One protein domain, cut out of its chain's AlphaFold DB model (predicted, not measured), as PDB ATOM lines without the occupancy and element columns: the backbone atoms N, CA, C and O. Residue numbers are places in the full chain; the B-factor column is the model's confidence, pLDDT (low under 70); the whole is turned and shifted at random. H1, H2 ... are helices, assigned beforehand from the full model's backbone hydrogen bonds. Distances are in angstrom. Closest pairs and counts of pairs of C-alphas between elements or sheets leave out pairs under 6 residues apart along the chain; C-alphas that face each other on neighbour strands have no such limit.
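This is residues 29 to 126 of the 941 residues of the protein "Hypothetical protein" of Timema tahoe (UniProt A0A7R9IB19). Start from the longest helix, H1: it lies side by side with another long helix, H3, which runs back along it the opposite way, and the two are shifted lengthwise against each other. The shorter H2 lies at the far end of the rod, beyond the end of H1 and slanting across the first part of H3, and the link of residues 85 to 94 folds back from its end to H3. The printed part has 98 residues with three named helices, in the order H1, H2, H3, and no named strand; the class is all helix. The whole is extended, with a radius of gyration of the C-alphas of 19.4 A and spans of 66 by 26 by 16 A.

Begin with H1, residues 29 to 59, and set beside it H3, residues 95 to 124. They touch, with 15 pairs of C-alphas within 8 A; look first at Phe 39 and Ile 121, whose C-alphas are the closest of the two helices, 6.5 A apart. Their lines stand at a shallow tilt of 21 degrees, and they run opposite ways. Now go to H2, residues 67 to 84, which only just touches H3, with 3 pairs of C-alphas within 8 A. H2 touches H3 with residues 70 to 74 alone, and H3 touches H2 with residues 98 to 102 alone; the closest C-alphas of the two helices, those of Phe 74 and Trp 98, are 7.4 A apart. H2 and H3 run opposite ways at a steep tilt of 49 degrees. H1 and H2 are apart, with no C-alpha of the one within 8 A of the other. Along the backbone of H1, every pair of O i and N i+4 is within hydrogen-bond range; in H2 13 of 14 such pairs are, and in H3 25 of 26.

Find C-alpha 29 at (-5.233, -31.890, -31.808); from there H1 runs 44.9 A to C-alpha 59 at (9.361, -59.760, 0.224). H2, residues 67 to 84, measures 25.7 A from first to last C-alpha. H3 covers residues 95 to 124, and over 42.4 A it brings you to C-alpha 124 at (8.958, -33.898, -20.335).

Look for the two C-alphas farthest apart at Met 30 and Asp 88, 66.3 A from each other, while the first and last printed C-alphas, of Asp 29 and Gly 126, are 14.0 A apart. The outline is a rod. The printed part has no cut, and the links H1 to H2, of 7 residues, and H2 to H3, of 10 residues, are both short. In the B-factor column you will find a mean pLDDT of the printed part of 88.2, and no printed residue is under 70.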
ATOM      1  N   ASP A  29      -4.399 -30.864 -32.455       71.88
ATOM      2  CA  ASP A  29      -5.233 -31.890 -31.808       71.88
ATOM      3  C   ASP A  29      -4.658 -33.309 -31.980       71.88
ATOM      4  O   ASP A  29      -4.749 -34.161 -31.093       71.88
ATOM      5  N   MET A  30      -4.065 -33.594 -33.145       71.69
ATOM      6  CA  MET A  30      -3.426 -34.879 -33.434       71.69
ATOM      7  C   MET A  30      -2.101 -35.034 -32.678       71.69
ATOM      8  O   MET A  30      -1.864 -36.084 -32.084       71.69
ATOM      9  N   GLN A  31      -1.278 -33.984 -32.636       79.56
ATOM     10  CA  GLN A  31      -0.010 -33.972 -31.908       79.56
ATOM     11  C   GLN A  31      -0.223 -34.028 -30.387       79.56
ATOM     12  O   GLN A  31       0.483 -34.761 -29.701       79.56
ATOM     13  N   ASN A  32      -1.243 -33.342 -29.862       82.88
ATOM     14  CA  ASN A  32      -1.647 -33.415 -28.458       82.88
ATOM     15  C   ASN A  32      -2.116 -34.838 -28.093       82.88
ATOM     16  O   ASN A  32      -1.624 -35.427 -27.134       82.88
ATOM     17  N   ARG A  33      -2.958 -35.475 -28.923       76.62
ATOM     18  CA  ARG A  33      -3.312 -36.898 -28.733       76.62
ATOM     19  C   ARG A  33      -2.101 -37.835 -28.790       76.62
ATOM     20  O   ARG A  33      -2.065 -38.795 -28.029       76.62
ATOM     21  N   PHE A  34      -1.101 -37.557 -29.629       86.25
ATOM     22  CA  PHE A  34       0.144 -38.335 -29.654       86.25
ATOM     23  C   PHE A  34       0.994 -38.131 -28.385       86.25
ATOM     24  O   PHE A  34       1.547 -39.101 -27.870       86.25
ATOM     25  N   LYS A  35       1.045 -36.911 -27.824       85.81
ATOM     26  CA  LYS A  35       1.655 -36.657 -26.504       85.81
ATOM     27  C   LYS A  35       0.964 -37.472 -25.405       85.81
ATOM     28  O   LYS A  35       1.647 -38.194 -24.690       85.81
ATOM     29  N   TRP A  36      -0.369 -37.433 -25.314       84.50
ATOM     30  CA  TRP A  36      -1.133 -38.225 -24.335       84.50
ATOM     31  C   TRP A  36      -0.995 -39.743 -24.533       84.50
ATOM     32  O   TRP A  36      -1.005 -40.502 -23.566       84.50
ATOM     33  N   GLU A  37      -0.812 -40.209 -25.769       86.38
ATOM     34  CA  GLU A  37      -0.494 -41.613 -26.050       86.38
ATOM     35  C   GLU A  37       0.919 -41.995 -25.570       86.38
ATOM     36  O   GLU A  37       1.086 -43.046 -24.948       86.38
ATOM     37  N   LYS A  38       1.927 -41.134 -25.790       89.56
ATOM     38  CA  LYS A  38       3.292 -41.322 -25.256       89.56
ATOM     39  C   LYS A  38       3.312 -41.250 -23.722       89.56
ATOM     40  O   LYS A  38       4.027 -42.039 -23.108       89.56
ATOM     41  N   PHE A  39       2.506 -40.370 -23.118       92.62
ATOM     42  CA  PHE A  39       2.320 -40.258 -21.666       92.62
ATOM     43  C   PHE A  39       1.854 -41.588 -21.082       92.62
ATOM     44  O   PHE A  39       2.584 -42.191 -20.297       92.62
ATOM     45  N   ARG A  40       0.698 -42.096 -21.540       87.81
ATOM     46  CA  ARG A  40       0.122 -43.355 -21.044       87.81
ATOM     47  C   ARG A  40       1.113 -44.509 -21.131       87.81
ATOM     48  O   ARG A  40       1.455 -45.066 -20.103       87.81
ATOM     49  N   ARG A  41       1.703 -44.770 -22.303       90.06
ATOM     50  CA  ARG A  41       2.662 -45.882 -22.475       90.06
ATOM     51  C   ARG A  41       3.880 -45.804 -21.550       90.06
ATOM     52  O   ARG A  41       4.429 -46.841 -21.172       90.06
ATOM     53  N   ARG A  42       4.335 -44.594 -21.208       90.00
ATOM     54  CA  ARG A  42       5.465 -44.404 -20.291       90.00
ATOM     55  C   ARG A  42       5.040 -44.552 -18.834       90.00
ATOM     56  O   ARG A  42       5.750 -45.223 -18.096       90.00
ATOM     57  N   VAL A  43       3.864 -44.048 -18.460       91.94
ATOM     58  CA  VAL A  43       3.241 -44.314 -17.155       91.94
ATOM     59  C   VAL A  43       2.986 -45.812 -16.961       91.94
ATOM     60  O   VAL A  43       3.467 -46.367 -15.983       91.94
ATOM     61  N   ASP A  44       2.371 -46.498 -17.930       91.19
ATOM     62  CA  ASP A  44       2.120 -47.948 -17.907       91.19
ATOM     63  C   ASP A  44       3.415 -48.760 -17.714       91.19
ATOM     64  O   ASP A  44       3.386 -49.889 -17.224       91.19
ATOM     65  N   THR A  45       4.554 -48.233 -18.176       93.38
ATOM     66  CA  THR A  45       5.879 -48.866 -18.049       93.38
ATOM     67  C   THR A  45       6.490 -48.591 -16.684       93.38
ATOM     68  O   THR A  45       6.918 -49.523 -16.008       93.38
ATOM     69  N   LEU A  46       6.422 -47.341 -16.238       92.69
ATOM     70  CA  LEU A  46       6.914 -46.891 -14.945       92.69
ATOM     71  C   LEU A  46       6.132 -47.505 -13.768       92.69
ATOM     72  O   LEU A  46       6.724 -47.867 -12.754       92.69
ATOM     73  N   GLU A  47       4.821 -47.708 -13.922       91.75
ATOM     74  CA  GLU A  47       3.984 -48.472 -12.989       91.75
ATOM     75  C   GLU A  47       4.402 -49.945 -12.927       91.75
ATOM     76  O   GLU A  47       4.551 -50.497 -11.837       91.75
ATOM     77  N   ARG A  48       4.671 -50.585 -14.075       93.50
ATOM     78  CA  ARG A  48       5.185 -51.968 -14.115       93.50
ATOM     79  C   ARG A  48       6.571 -52.109 -13.485       93.50
ATOM     80  O   ARG A  48       6.863 -53.166 -12.931       93.50
ATOM     81  N   GLU A  49       7.419 -51.091 -13.569       92.31
ATOM     82  CA  GLU A  49       8.744 -51.079 -12.938       92.31
ATOM     83  C   GLU A  49       8.642 -50.864 -11.424       92.31
ATOM     84  O   GLU A  49       9.095 -51.712 -10.657       92.31
ATOM     85  N   LEU A  50       7.960 -49.809 -10.972       91.62
ATOM     86  CA  LEU A  50       7.804 -49.531  -9.540       91.62
ATOM     87  C   LEU A  50       6.977 -50.596  -8.803       91.62
ATOM     88  O   LEU A  50       7.172 -50.779  -7.604       91.62
ATOM     89  N   ASN A  51       6.068 -51.312  -9.473       91.69
ATOM     90  CA  ASN A  51       5.309 -52.407  -8.852       91.69
ATOM     91  C   ASN A  51       6.160 -53.684  -8.692       91.69
ATOM     92  O   ASN A  51       5.999 -54.408  -7.712       91.69
ATOM     93  N   LYS A  52       7.136 -53.938  -9.580       93.38
ATOM     94  CA  LYS A  52       8.167 -54.967  -9.327       93.38
ATOM     95  C   LYS A  52       9.008 -54.596  -8.106       93.38
ATOM     96  O   LYS A  52       9.251 -55.450  -7.260       93.38
ATOM     97  N   GLU A  53       9.391 -53.325  -7.998       89.31
ATOM     98  CA  GLU A  53      10.163 -52.804  -6.866       89.31
ATOM     99  C   GLU A  53       9.384 -52.902  -5.543       89.31
ATOM    100  O   GLU A  53       9.937 -53.295  -4.515       89.31
ATOM    101  N   LEU A  54       8.074 -52.631  -5.573       90.62
ATOM    102  CA  LEU A  54       7.178 -52.841  -4.434       90.62
ATOM    103  C   LEU A  54       7.114 -54.322  -4.036       90.62
ATOM    104  O   LEU A  54       7.290 -54.636  -2.865       90.62
ATOM    105  N   GLN A  55       6.933 -55.244  -4.989       88.56
ATOM    106  CA  GLN A  55       6.906 -56.688  -4.708       88.56
ATOM    107  C   GLN A  55       8.258 -57.242  -4.231       88.56
ATOM    108  O   GLN A  55       8.296 -58.220  -3.480       88.56
ATOM    109  N   PHE A  56       9.374 -56.645  -4.655       91.06
ATOM    110  CA  PHE A  56      10.705 -56.985  -4.156       91.06
ATOM    111  C   PHE A  56      10.863 -56.575  -2.687       91.06
ATOM    112  O   PHE A  56      11.299 -57.393  -1.872       91.06
ATOM    113  N   HIS A  57      10.442 -55.358  -2.335       88.19
ATOM    114  CA  HIS A  57      10.503 -54.839  -0.969       88.19
ATOM    115  C   HIS A  57       9.449 -55.435  -0.029       88.19
ATOM    116  O   HIS A  57       9.761 -55.672   1.132       88.19
ATOM    117  N   GLU A  58       8.256 -55.789  -0.508       89.19
ATOM    118  CA  GLU A  58       7.245 -56.515   0.281       89.19
ATOM    119  C   GLU A  58       7.764 -57.902   0.711       89.19
ATOM    120  O   GLU A  58       7.473 -58.367   1.811       89.19
ATOM    121  N   LYS A  59       8.625 -58.524  -0.110       89.19
ATOM    122  CA  LYS A  59       9.361 -59.760   0.224       89.19
ATOM    123  C   LYS A  59      10.662 -59.522   1.002       89.19
ATOM    124  O   LYS A  59      11.157 -60.443   1.642       89.19
ATOM    125  N   ASN A  60      11.244 -58.325   0.923       88.00
ATOM    126  CA  ASN A  60      12.519 -57.961   1.551       88.00
ATOM    127  C   ASN A  60      12.421 -56.573   2.227       88.00
ATOM    128  O   ASN A  60      13.059 -55.632   1.741       88.00
ATOM    129  N   PRO A  61      11.658 -56.413   3.328       88.00
ATOM    130  CA  PRO A  61      11.387 -55.100   3.924       88.00
ATOM    131  C   PRO A  61      12.644 -54.263   4.188       88.00
ATOM    132  O   PRO A  61      12.686 -53.082   3.852       88.00
ATOM    133  N   GLU A  62      13.691 -54.910   4.705       86.50
ATOM    134  CA  GLU A  62      14.955 -54.287   5.113       86.50
ATOM    135  C   GLU A  62      15.801 -53.747   3.950       86.50
ATOM    136  O   GLU A  62      16.686 -52.925   4.174       86.50
ATOM    137  N   LYS A  63      15.539 -54.182   2.707       87.44
ATOM    138  CA  LYS A  63      16.274 -53.711   1.518       87.44
ATOM    139  C   LYS A  63      15.758 -52.372   0.987       87.44
ATOM    140  O   LYS A  63      16.440 -51.744   0.182       87.44
ATOM    141  N   HIS A  64      14.588 -51.923   1.444       87.12
ATOM    142  CA  HIS A  64      14.005 -50.661   1.002       87.12
ATOM    143  C   HIS A  64      14.848 -49.470   1.499       87.12
ATOM    144  O   HIS A  64      15.046 -49.358   2.711       87.12
ATOM    145  N   PRO A  65      15.285 -48.527   0.637       90.19
ATOM    146  CA  PRO A  65      16.241 -47.478   1.019       90.19
ATOM    147  C   PRO A  65      15.854 -46.654   2.259       90.19
ATOM    148  O   PRO A  65      16.710 -46.292   3.059       90.19
ATOM    149  N   LEU A  66      14.555 -46.392   2.449       90.06
ATOM    150  CA  LEU A  66      14.030 -45.620   3.586       90.06
ATOM    151  C   LEU A  66      13.658 -46.464   4.825       90.06
ATOM    152  O   LEU A  66      13.210 -45.900   5.821       90.06
ATOM    153  N   TYR A  67      13.849 -47.790   4.804       89.25
ATOM    154  CA  TYR A  67      13.533 -48.683   5.931       89.25
ATOM    155  C   TYR A  67      14.149 -48.235   7.276       89.25
ATOM    156  O   TYR A  67      13.391 -48.065   8.236       89.25
ATOM    157  N   PRO A  68      15.471 -47.964   7.390       89.56
ATOM    158  CA  PRO A  68      16.065 -47.560   8.667       89.56
ATOM    159  C   PRO A  68      15.605 -46.171   9.135       89.56
ATOM    160  O   PRO A  68      15.536 -45.918  10.340       89.56
ATOM    161  N   GLU A  69      15.262 -45.266   8.213       91.38
ATOM    162  CA  GLU A  69      14.734 -43.948   8.571       91.38
ATOM    163  C   GLU A  69      13.319 -44.024   9.135       91.38
ATOM    164  O   GLU A  69      13.027 -43.421  10.167       91.38
ATOM    165  N   GLU A  70      12.429 -44.741   8.451       92.44
ATOM    166  CA  GLU A  70      11.031 -44.863   8.857       92.44
ATOM    167  C   GLU A  70      10.910 -45.716  10.128       92.44
ATOM    168  O   GLU A  70      10.109 -45.374  10.997       92.44
ATOM    169  N   TRP A  71      11.785 -46.713  10.328       90.31
ATOM    170  CA  TRP A  71      11.929 -47.423  11.608       90.31
ATOM    171  C   TRP A  71      12.320 -46.464  12.734       90.31
ATOM    172  O   TRP A  71      11.673 -46.427  13.781       90.31
ATOM    173  N   LYS A  72      13.327 -45.609  12.507       91.75
ATOM    174  CA  LYS A  72      13.743 -44.583  13.474       91.75
ATOM    175  C   LYS A  72      12.612 -43.589  13.769       91.75
ATOM    176  O   LYS A  72      12.449 -43.205  14.927       91.75
ATOM    177  N   LYS A  73      11.817 -43.178  12.775       91.38
ATOM    178  CA  LYS A  73      10.650 -42.289  12.957       91.38
ATOM    179  C   LYS A  73       9.547 -42.986  13.770       91.38
ATOM    180  O   LYS A  73       9.077 -42.420  14.757       91.38
ATOM    181  N   PHE A  74       9.197 -44.224  13.417       91.88
ATOM    182  CA  PHE A  74       8.204 -45.051  14.110       91.88
ATOM    183  C   PHE A  74       8.588 -45.322  15.570       91.88
ATOM    184  O   PHE A  74       7.798 -45.045  16.472       91.88
ATOM    185  N   TRP A  75       9.819 -45.780  15.821       89.88
ATOM    186  CA  TRP A  75      10.311 -46.064  17.168       89.88
ATOM    187  C   TRP A  75      10.308 -44.806  18.045       89.88
ATOM    188  O   TRP A  75       9.750 -44.829  19.138       89.88
ATOM    189  N   ASN A  76      10.816 -43.669  17.548       90.44
ATOM    190  CA  ASN A  76      10.781 -42.401  18.293       90.44
ATOM    191  C   ASN A  76       9.352 -41.912  18.593       90.44
ATOM    192  O   ASN A  76       9.148 -41.214  19.588       90.44
ATOM    193  N   LYS A  77       8.368 -42.253  17.751       91.06
ATOM    194  CA  LYS A  77       6.951 -41.965  17.998       91.06
ATOM    195  C   LYS A  77       6.383 -42.898  19.073       91.06
ATOM    196  O   LYS A  77       5.937 -42.409  20.110       91.06
ATOM    197  N   ARG A  78       6.460 -44.221  18.885       87.56
ATOM    198  CA  ARG A  78       5.901 -45.197  19.839       87.56
ATOM    199  C   ARG A  78       6.571 -45.154  21.210       87.56
ATOM    200  O   ARG A  78       5.890 -45.284  22.219       87.56
ATOM    201  N   TYR A  79       7.874 -44.889  21.273       88.06
ATOM    202  CA  TYR A  79       8.596 -44.700  22.533       88.06
ATOM    203  C   TYR A  79       8.033 -43.519  23.350       88.06
ATOM    204  O   TYR A  79       7.822 -43.653  24.553       88.06
ATOM    205  N   LYS A  80       7.705 -42.391  22.697       91.38
ATOM    206  CA  LYS A  80       7.049 -41.238  23.345       91.38
ATOM    207  C   LYS A  80       5.602 -41.528  23.748       91.38
ATOM    208  O   LYS A  80       5.173 -41.088  24.809       91.38
ATOM    209  N   GLU A  81       4.860 -42.271  22.929       87.38
ATOM    210  CA  GLU A  81       3.488 -42.686  23.250       87.38
ATOM    211  C   GLU A  81       3.461 -43.605  24.485       87.38
ATOM    212  O   GLU A  81       2.686 -43.365  25.404       87.38
ATOM    213  N   LEU A  82       4.381 -44.572  24.590       89.12
ATOM    214  CA  LEU A  82       4.517 -45.439  25.771       89.12
ATOM    215  C   LEU A  82       4.954 -44.675  27.034       89.12
ATOM    216  O   LEU A  82       4.458 -44.968  28.123       89.12
ATOM    217  N   GLN A  83       5.824 -43.666  26.894       86.69
ATOM    218  CA  GLN A  83       6.164 -42.751  27.992       86.69
ATOM    219  C   GLN A  83       4.941 -41.964  28.493       86.69
ATOM    220  O   GLN A  83       4.766 -41.832  29.704       86.69
ATOM    221  N   ALA A  84       4.078 -41.476  27.593       89.75
ATOM    222  CA  ALA A  84       2.838 -40.790  27.963       89.75
ATOM    223  C   ALA A  84       1.828 -41.741  28.639       89.75
ATOM    224  O   ALA A  84       1.241 -41.394  29.664       89.75
ATOM    225  N   ASP A  85       1.708 -42.967  28.122       84.00
ATOM    226  CA  ASP A  85       0.885 -44.055  28.670       84.00
ATOM    227  C   ASP A  85       1.406 -44.637  30.001       84.00
ATOM    228  O   ASP A  85       0.738 -45.485  30.599       84.00
ATOM    229  N   LYS A  86       2.593 -44.217  30.468       82.19
ATOM    230  CA  LYS A  86       3.299 -44.753  31.652       82.19
ATOM    231  C   LYS A  86       3.569 -46.267  31.584       82.19
ATOM    232  O   LYS A  86       3.585 -46.941  32.612       82.19
ATOM    233  N   LYS A  87       3.784 -46.808  30.381       77.94
ATOM    234  CA  LYS A  87       4.115 -48.224  30.136       77.94
ATOM    235  C   LYS A  87       5.606 -48.360  29.847       77.94
ATOM    236  O   LYS A  87       6.134 -47.592  29.050       77.94
ATOM    237  N   ASP A  88       6.269 -49.355  30.439       78.75
ATOM    238  CA  ASP A  88       7.711 -49.585  30.265       78.75
ATOM    239  C   ASP A  88       8.093 -49.781  28.783       78.75
ATOM    240  O   ASP A  88       7.807 -50.844  28.214       78.75
ATOM    241  N   PRO A  89       8.811 -48.835  28.139       77.69
ATOM    242  CA  PRO A  89       9.131 -48.961  26.716       77.69
ATOM    243  C   PRO A  89      10.098 -50.114  26.413       77.69
ATOM    244  O   PRO A  89      10.214 -50.529  25.269       77.69
ATOM    245  N   SER A  90      10.780 -50.651  27.433       75.75
ATOM    246  CA  SER A  90      11.661 -51.822  27.317       75.75
ATOM    247  C   SER A  90      10.927 -53.170  27.403       75.75
ATOM    248  O   SER A  90      11.568 -54.207  27.235       75.75
ATOM    249  N   LYS A  91       9.618 -53.183  27.700       83.31
ATOM    250  CA  LYS A  91       8.802 -54.405  27.847       83.31
ATOM    251  C   LYS A  91       7.761 -54.578  26.730       83.31
ATOM    252  O   LYS A  91       7.173 -55.647  26.598       83.31
ATOM    253  N   HIS A  92       7.524 -53.539  25.935       79.25
ATOM    254  CA  HIS A  92       6.616 -53.568  24.791       79.25
ATOM    255  C   HIS A  92       7.328 -54.112  23.539       79.25
ATOM    256  O   HIS A  92       8.414 -53.646  23.196       79.25
ATOM    257  N   ASP A  93       6.714 -55.072  22.839       84.38
ATOM    258  CA  ASP A  93       7.226 -55.553  21.552       84.38
ATOM    259  C   ASP A  93       6.707 -54.687  20.397       84.38
ATOM    260  O   ASP A  93       5.551 -54.777  19.988       84.38
ATOM    261  N   PHE A  94       7.602 -53.871  19.844       86.19
ATOM    262  CA  PHE A  94       7.324 -53.004  18.701       86.19
ATOM    263  C   PHE A  94       7.204 -53.768  17.368       86.19
ATOM    264  O   PHE A  94       6.734 -53.187  16.391       86.19
ATOM    265  N   LYS A  95       7.639 -55.038  17.277       84.12
ATOM    266  CA  LYS A  95       7.706 -55.794  16.010       84.12
ATOM    267  C   LYS A  95       6.360 -55.972  15.291       84.12
ATOM    268  O   LYS A  95       6.311 -55.630  14.108       84.12
ATOM    269  N   PRO A  96       5.276 -56.485  15.916       89.00
ATOM    270  CA  PRO A  96       4.005 -56.684  15.212       89.00
ATOM    271  C   PRO A  96       3.403 -55.361  14.720       89.00
ATOM    272  O   PRO A  96       2.879 -55.289  13.607       89.00
ATOM    273  N   GLU A  97       3.531 -54.295  15.512       87.19
ATOM    274  CA  GLU A  97       3.070 -52.964  15.123       87.19
ATOM    275  C   GLU A  97       3.910 -52.367  13.987       87.19
ATOM    276  O   GLU A  97       3.352 -51.790  13.054       87.19
ATOM    277  N   TRP A  98       5.235 -52.542  14.033       90.81
ATOM    278  CA  TRP A  98       6.153 -52.092  12.988       90.81
ATOM    279  C   TRP A  98       5.878 -52.777  11.654       90.81
ATOM    280  O   TRP A  98       5.774 -52.088  10.648       90.81
ATOM    281  N   ILE A  99       5.699 -54.101  11.633       87.94
ATOM    282  CA  ILE A  99       5.400 -54.847  10.400       87.94
ATOM    283  C   ILE A  99       4.081 -54.350   9.783       87.94
ATOM    284  O   ILE A  99       4.009 -54.121   8.575       87.94
ATOM    285  N   SER A 100       3.057 -54.115  10.610       86.94
ATOM    286  CA  SER A 100       1.772 -53.561  10.167       86.94
ATOM    287  C   SER A 100       1.915 -52.141   9.597       86.94
ATOM    288  O   SER A 100       1.521 -51.884   8.457       86.94
ATOM    289  N   PHE A 101       2.553 -51.231  10.344       91.94
ATOM    290  CA  PHE A 101       2.813 -49.856   9.907       91.94
ATOM    291  C   PHE A 101       3.658 -49.811   8.629       91.94
ATOM    292  O   PHE A 101       3.325 -49.091   7.692       91.94
ATOM    293  N   TRP A 102       4.730 -50.600   8.565       92.44
ATOM    294  CA  TRP A 102       5.673 -50.603   7.455       92.44
ATOM    295  C   TRP A 102       5.050 -51.118   6.155       92.44
ATOM    296  O   TRP A 102       5.267 -50.525   5.102       92.44
ATOM    297  N   ASN A 103       4.206 -52.152   6.215       89.75
ATOM    298  CA  ASN A 103       3.499 -52.664   5.037       89.75
ATOM    299  C   ASN A 103       2.518 -51.640   4.432       89.75
ATOM    300  O   ASN A 103       2.278 -51.661   3.224       89.75
ATOM    301  N   ILE A 104       1.974 -50.730   5.249       91.44
ATOM    302  CA  ILE A 104       1.184 -49.579   4.784       91.44
ATOM    303  C   ILE A 104       2.130 -48.494   4.246       91.44
ATOM    304  O   ILE A 104       1.988 -48.048   3.107       91.44
ATOM    305  N   ARG A 105       3.152 -48.124   5.027       91.81
ATOM    306  CA  ARG A 105       4.079 -47.027   4.725       91.81
ATOM    307  C   ARG A 105       4.904 -47.253   3.453       91.81
ATOM    308  O   ARG A 105       5.128 -46.316   2.697       91.81
ATOM    309  N   MET A 106       5.298 -48.490   3.160       91.19
ATOM    310  CA  MET A 106       5.965 -48.862   1.907       91.19
ATOM    311  C   MET A 106       5.061 -48.618   0.685       91.19
ATOM    312  O   MET A 106       5.534 -48.168  -0.359       91.19
ATOM    313  N   LYS A 107       3.750 -48.860   0.820       91.25
ATOM    314  CA  LYS A 107       2.760 -48.635  -0.247       91.25
ATOM    315  C   LYS A 107       2.470 -47.144  -0.433       91.25
ATOM    316  O   LYS A 107       2.335 -46.701  -1.570       91.25
ATOM    317  N   GLU A 108       2.477 -46.353   0.642       92.62
ATOM    318  CA  GLU A 108       2.493 -44.883   0.557       92.62
ATOM    319  C   GLU A 108       3.729 -44.371  -0.197       92.62
ATOM    320  O   GLU A 108       3.581 -43.633  -1.166       92.62
ATOM    321  N   LEU A 109       4.935 -44.813   0.179       90.88
ATOM    322  CA  LEU A 109       6.189 -44.382  -0.454       90.88
ATOM    323  C   LEU A 109       6.249 -44.754  -1.945       90.88
ATOM    324  O   LEU A 109       6.664 -43.937  -2.767       90.88
ATOM    325  N   HIS A 110       5.772 -45.943  -2.320       91.25
ATOM    326  CA  HIS A 110       5.596 -46.336  -3.721       91.25
ATOM    327  C   HIS A 110       4.629 -45.397  -4.470       91.25
ATOM    328  O   HIS A 110       4.928 -44.977  -5.589       91.25
ATOM    329  N   ASN A 111       3.504 -45.019  -3.851       90.69
ATOM    330  CA  ASN A 111       2.528 -44.092  -4.435       90.69
ATOM    331  C   ASN A 111       3.063 -42.651  -4.554       90.69
ATOM    332  O   ASN A 111       2.794 -41.986  -5.554       90.69
ATOM    333  N   ASP A 112       3.848 -42.173  -3.585       91.56
ATOM    334  CA  ASP A 112       4.516 -40.867  -3.647       91.56
ATOM    335  C   ASP A 112       5.549 -40.820  -4.786       91.56
ATOM    336  O   ASP A 112       5.549 -39.878  -5.581       91.56
ATOM    337  N   VAL A 113       6.377 -41.865  -4.934       90.25
ATOM    338  CA  VAL A 113       7.332 -41.982  -6.053       90.25
ATOM    339  C   VAL A 113       6.600 -42.104  -7.395       90.25
ATOM    340  O   VAL A 113       7.037 -41.512  -8.384       90.25
ATOM    341  N   LEU A 114       5.466 -42.811  -7.446       89.69
ATOM    342  CA  LEU A 114       4.606 -42.858  -8.631       89.69
ATOM    343  C   LEU A 114       4.057 -41.481  -9.014       89.69
ATOM    344  O   LEU A 114       4.041 -41.162 -10.201       89.69
ATOM    345  N   ARG A 115       3.603 -40.676  -8.045       89.69
ATOM    346  CA  ARG A 115       3.079 -39.325  -8.300       89.69
ATOM    347  C   ARG A 115       4.163 -38.427  -8.896       89.69
ATOM    348  O   ARG A 115       3.979 -37.935 -10.006       89.69
ATOM    349  N   VAL A 116       5.312 -38.312  -8.227       92.81
ATOM    350  CA  VAL A 116       6.418 -37.443  -8.673       92.81
ATOM    351  C   VAL A 116       6.904 -37.827 -10.075       92.81
ATOM    352  O   VAL A 116       7.075 -36.964 -10.931       92.81
ATOM    353  N   LYS A 117       7.052 -39.127 -10.370       89.38
ATOM    354  CA  LYS A 117       7.469 -39.559 -11.713       89.38
ATOM    355  C   LYS A 117       6.364 -39.447 -12.776       89.38
ATOM    356  O   LYS A 117       6.670 -39.382 -13.963       89.38
ATOM    357  N   LYS A 118       5.078 -39.411 -12.402       89.94
ATOM    358  CA  LYS A 118       3.985 -39.064 -13.335       89.94
ATOM    359  C   LYS A 118       4.023 -37.579 -13.693       89.94
ATOM    360  O   LYS A 118       3.873 -37.251 -14.867       89.94
ATOM    361  N   GLU A 119       4.276 -36.716 -12.712       90.88
ATOM    362  CA  GLU A 119       4.468 -35.271 -12.897       90.88
ATOM    363  C   GLU A 119       5.685 -34.993 -13.807       90.88
ATOM    364  O   GLU A 119       5.547 -34.282 -14.801       90.88
ATOM    365  N   GLU A 120       6.815 -35.674 -13.583       91.75
ATOM    366  CA  GLU A 120       8.011 -35.640 -14.448       91.75
ATOM    367  C   GLU A 120       7.699 -36.014 -15.918       91.75
ATOM    368  O   GLU A 120       8.160 -35.356 -16.854       91.75
ATOM    369  N   ILE A 121       6.869 -37.041 -16.158       90.06
ATOM    370  CA  ILE A 121       6.470 -37.434 -17.522       90.06
ATOM    371  C   ILE A 121       5.473 -36.430 -18.141       90.06
ATOM    372  O   ILE A 121       5.487 -36.256 -19.363       90.06
ATOM    373  N   LEU A 122       4.619 -35.755 -17.358       88.00
ATOM    374  CA  LEU A 122       3.791 -34.651 -17.874       88.00
ATOM    375  C   LEU A 122       4.679 -33.493 -18.355       88.00
ATOM    376  O   LEU A 122       4.485 -33.004 -19.472       88.00
ATOM    377  N   GLU A 123       5.677 -33.115 -17.552       89.56
ATOM    378  CA  GLU A 123       6.614 -32.033 -17.859       89.56
ATOM    379  C   GLU A 123       7.477 -32.344 -19.095       89.56
ATOM    380  O   GLU A 123       7.470 -31.559 -20.046       89.56
ATOM    381  N   GLU A 124       8.127 -33.517 -19.172       90.00
ATOM    382  CA  GLU A 124       8.958 -33.898 -20.335       90.00
ATOM    383  C   GLU A 124       8.152 -33.915 -21.649       90.00
ATOM    384  O   GLU A 124       8.667 -33.645 -22.739       90.00
ATOM    385  N   LEU A 125       6.860 -34.236 -21.572       87.94
ATOM    386  CA  LEU A 125       5.980 -34.240 -22.736       87.94
ATOM    387  C   LEU A 125       5.365 -32.871 -23.028       87.94
ATOM    388  O   LEU A 125       4.722 -32.723 -24.071       87.94
ATOM    389  N   GLY A 126       5.565 -31.864 -22.175       82.31
ATOM    390  CA  GLY A 126       4.923 -30.556 -22.267       82.31
ATOM    391  C   GLY A 126       3.401 -30.693 -22.311       82.31
ATOM    392  O   GLY A 126       2.765 -30.227 -23.266       82.31
TER     393      GLY A 126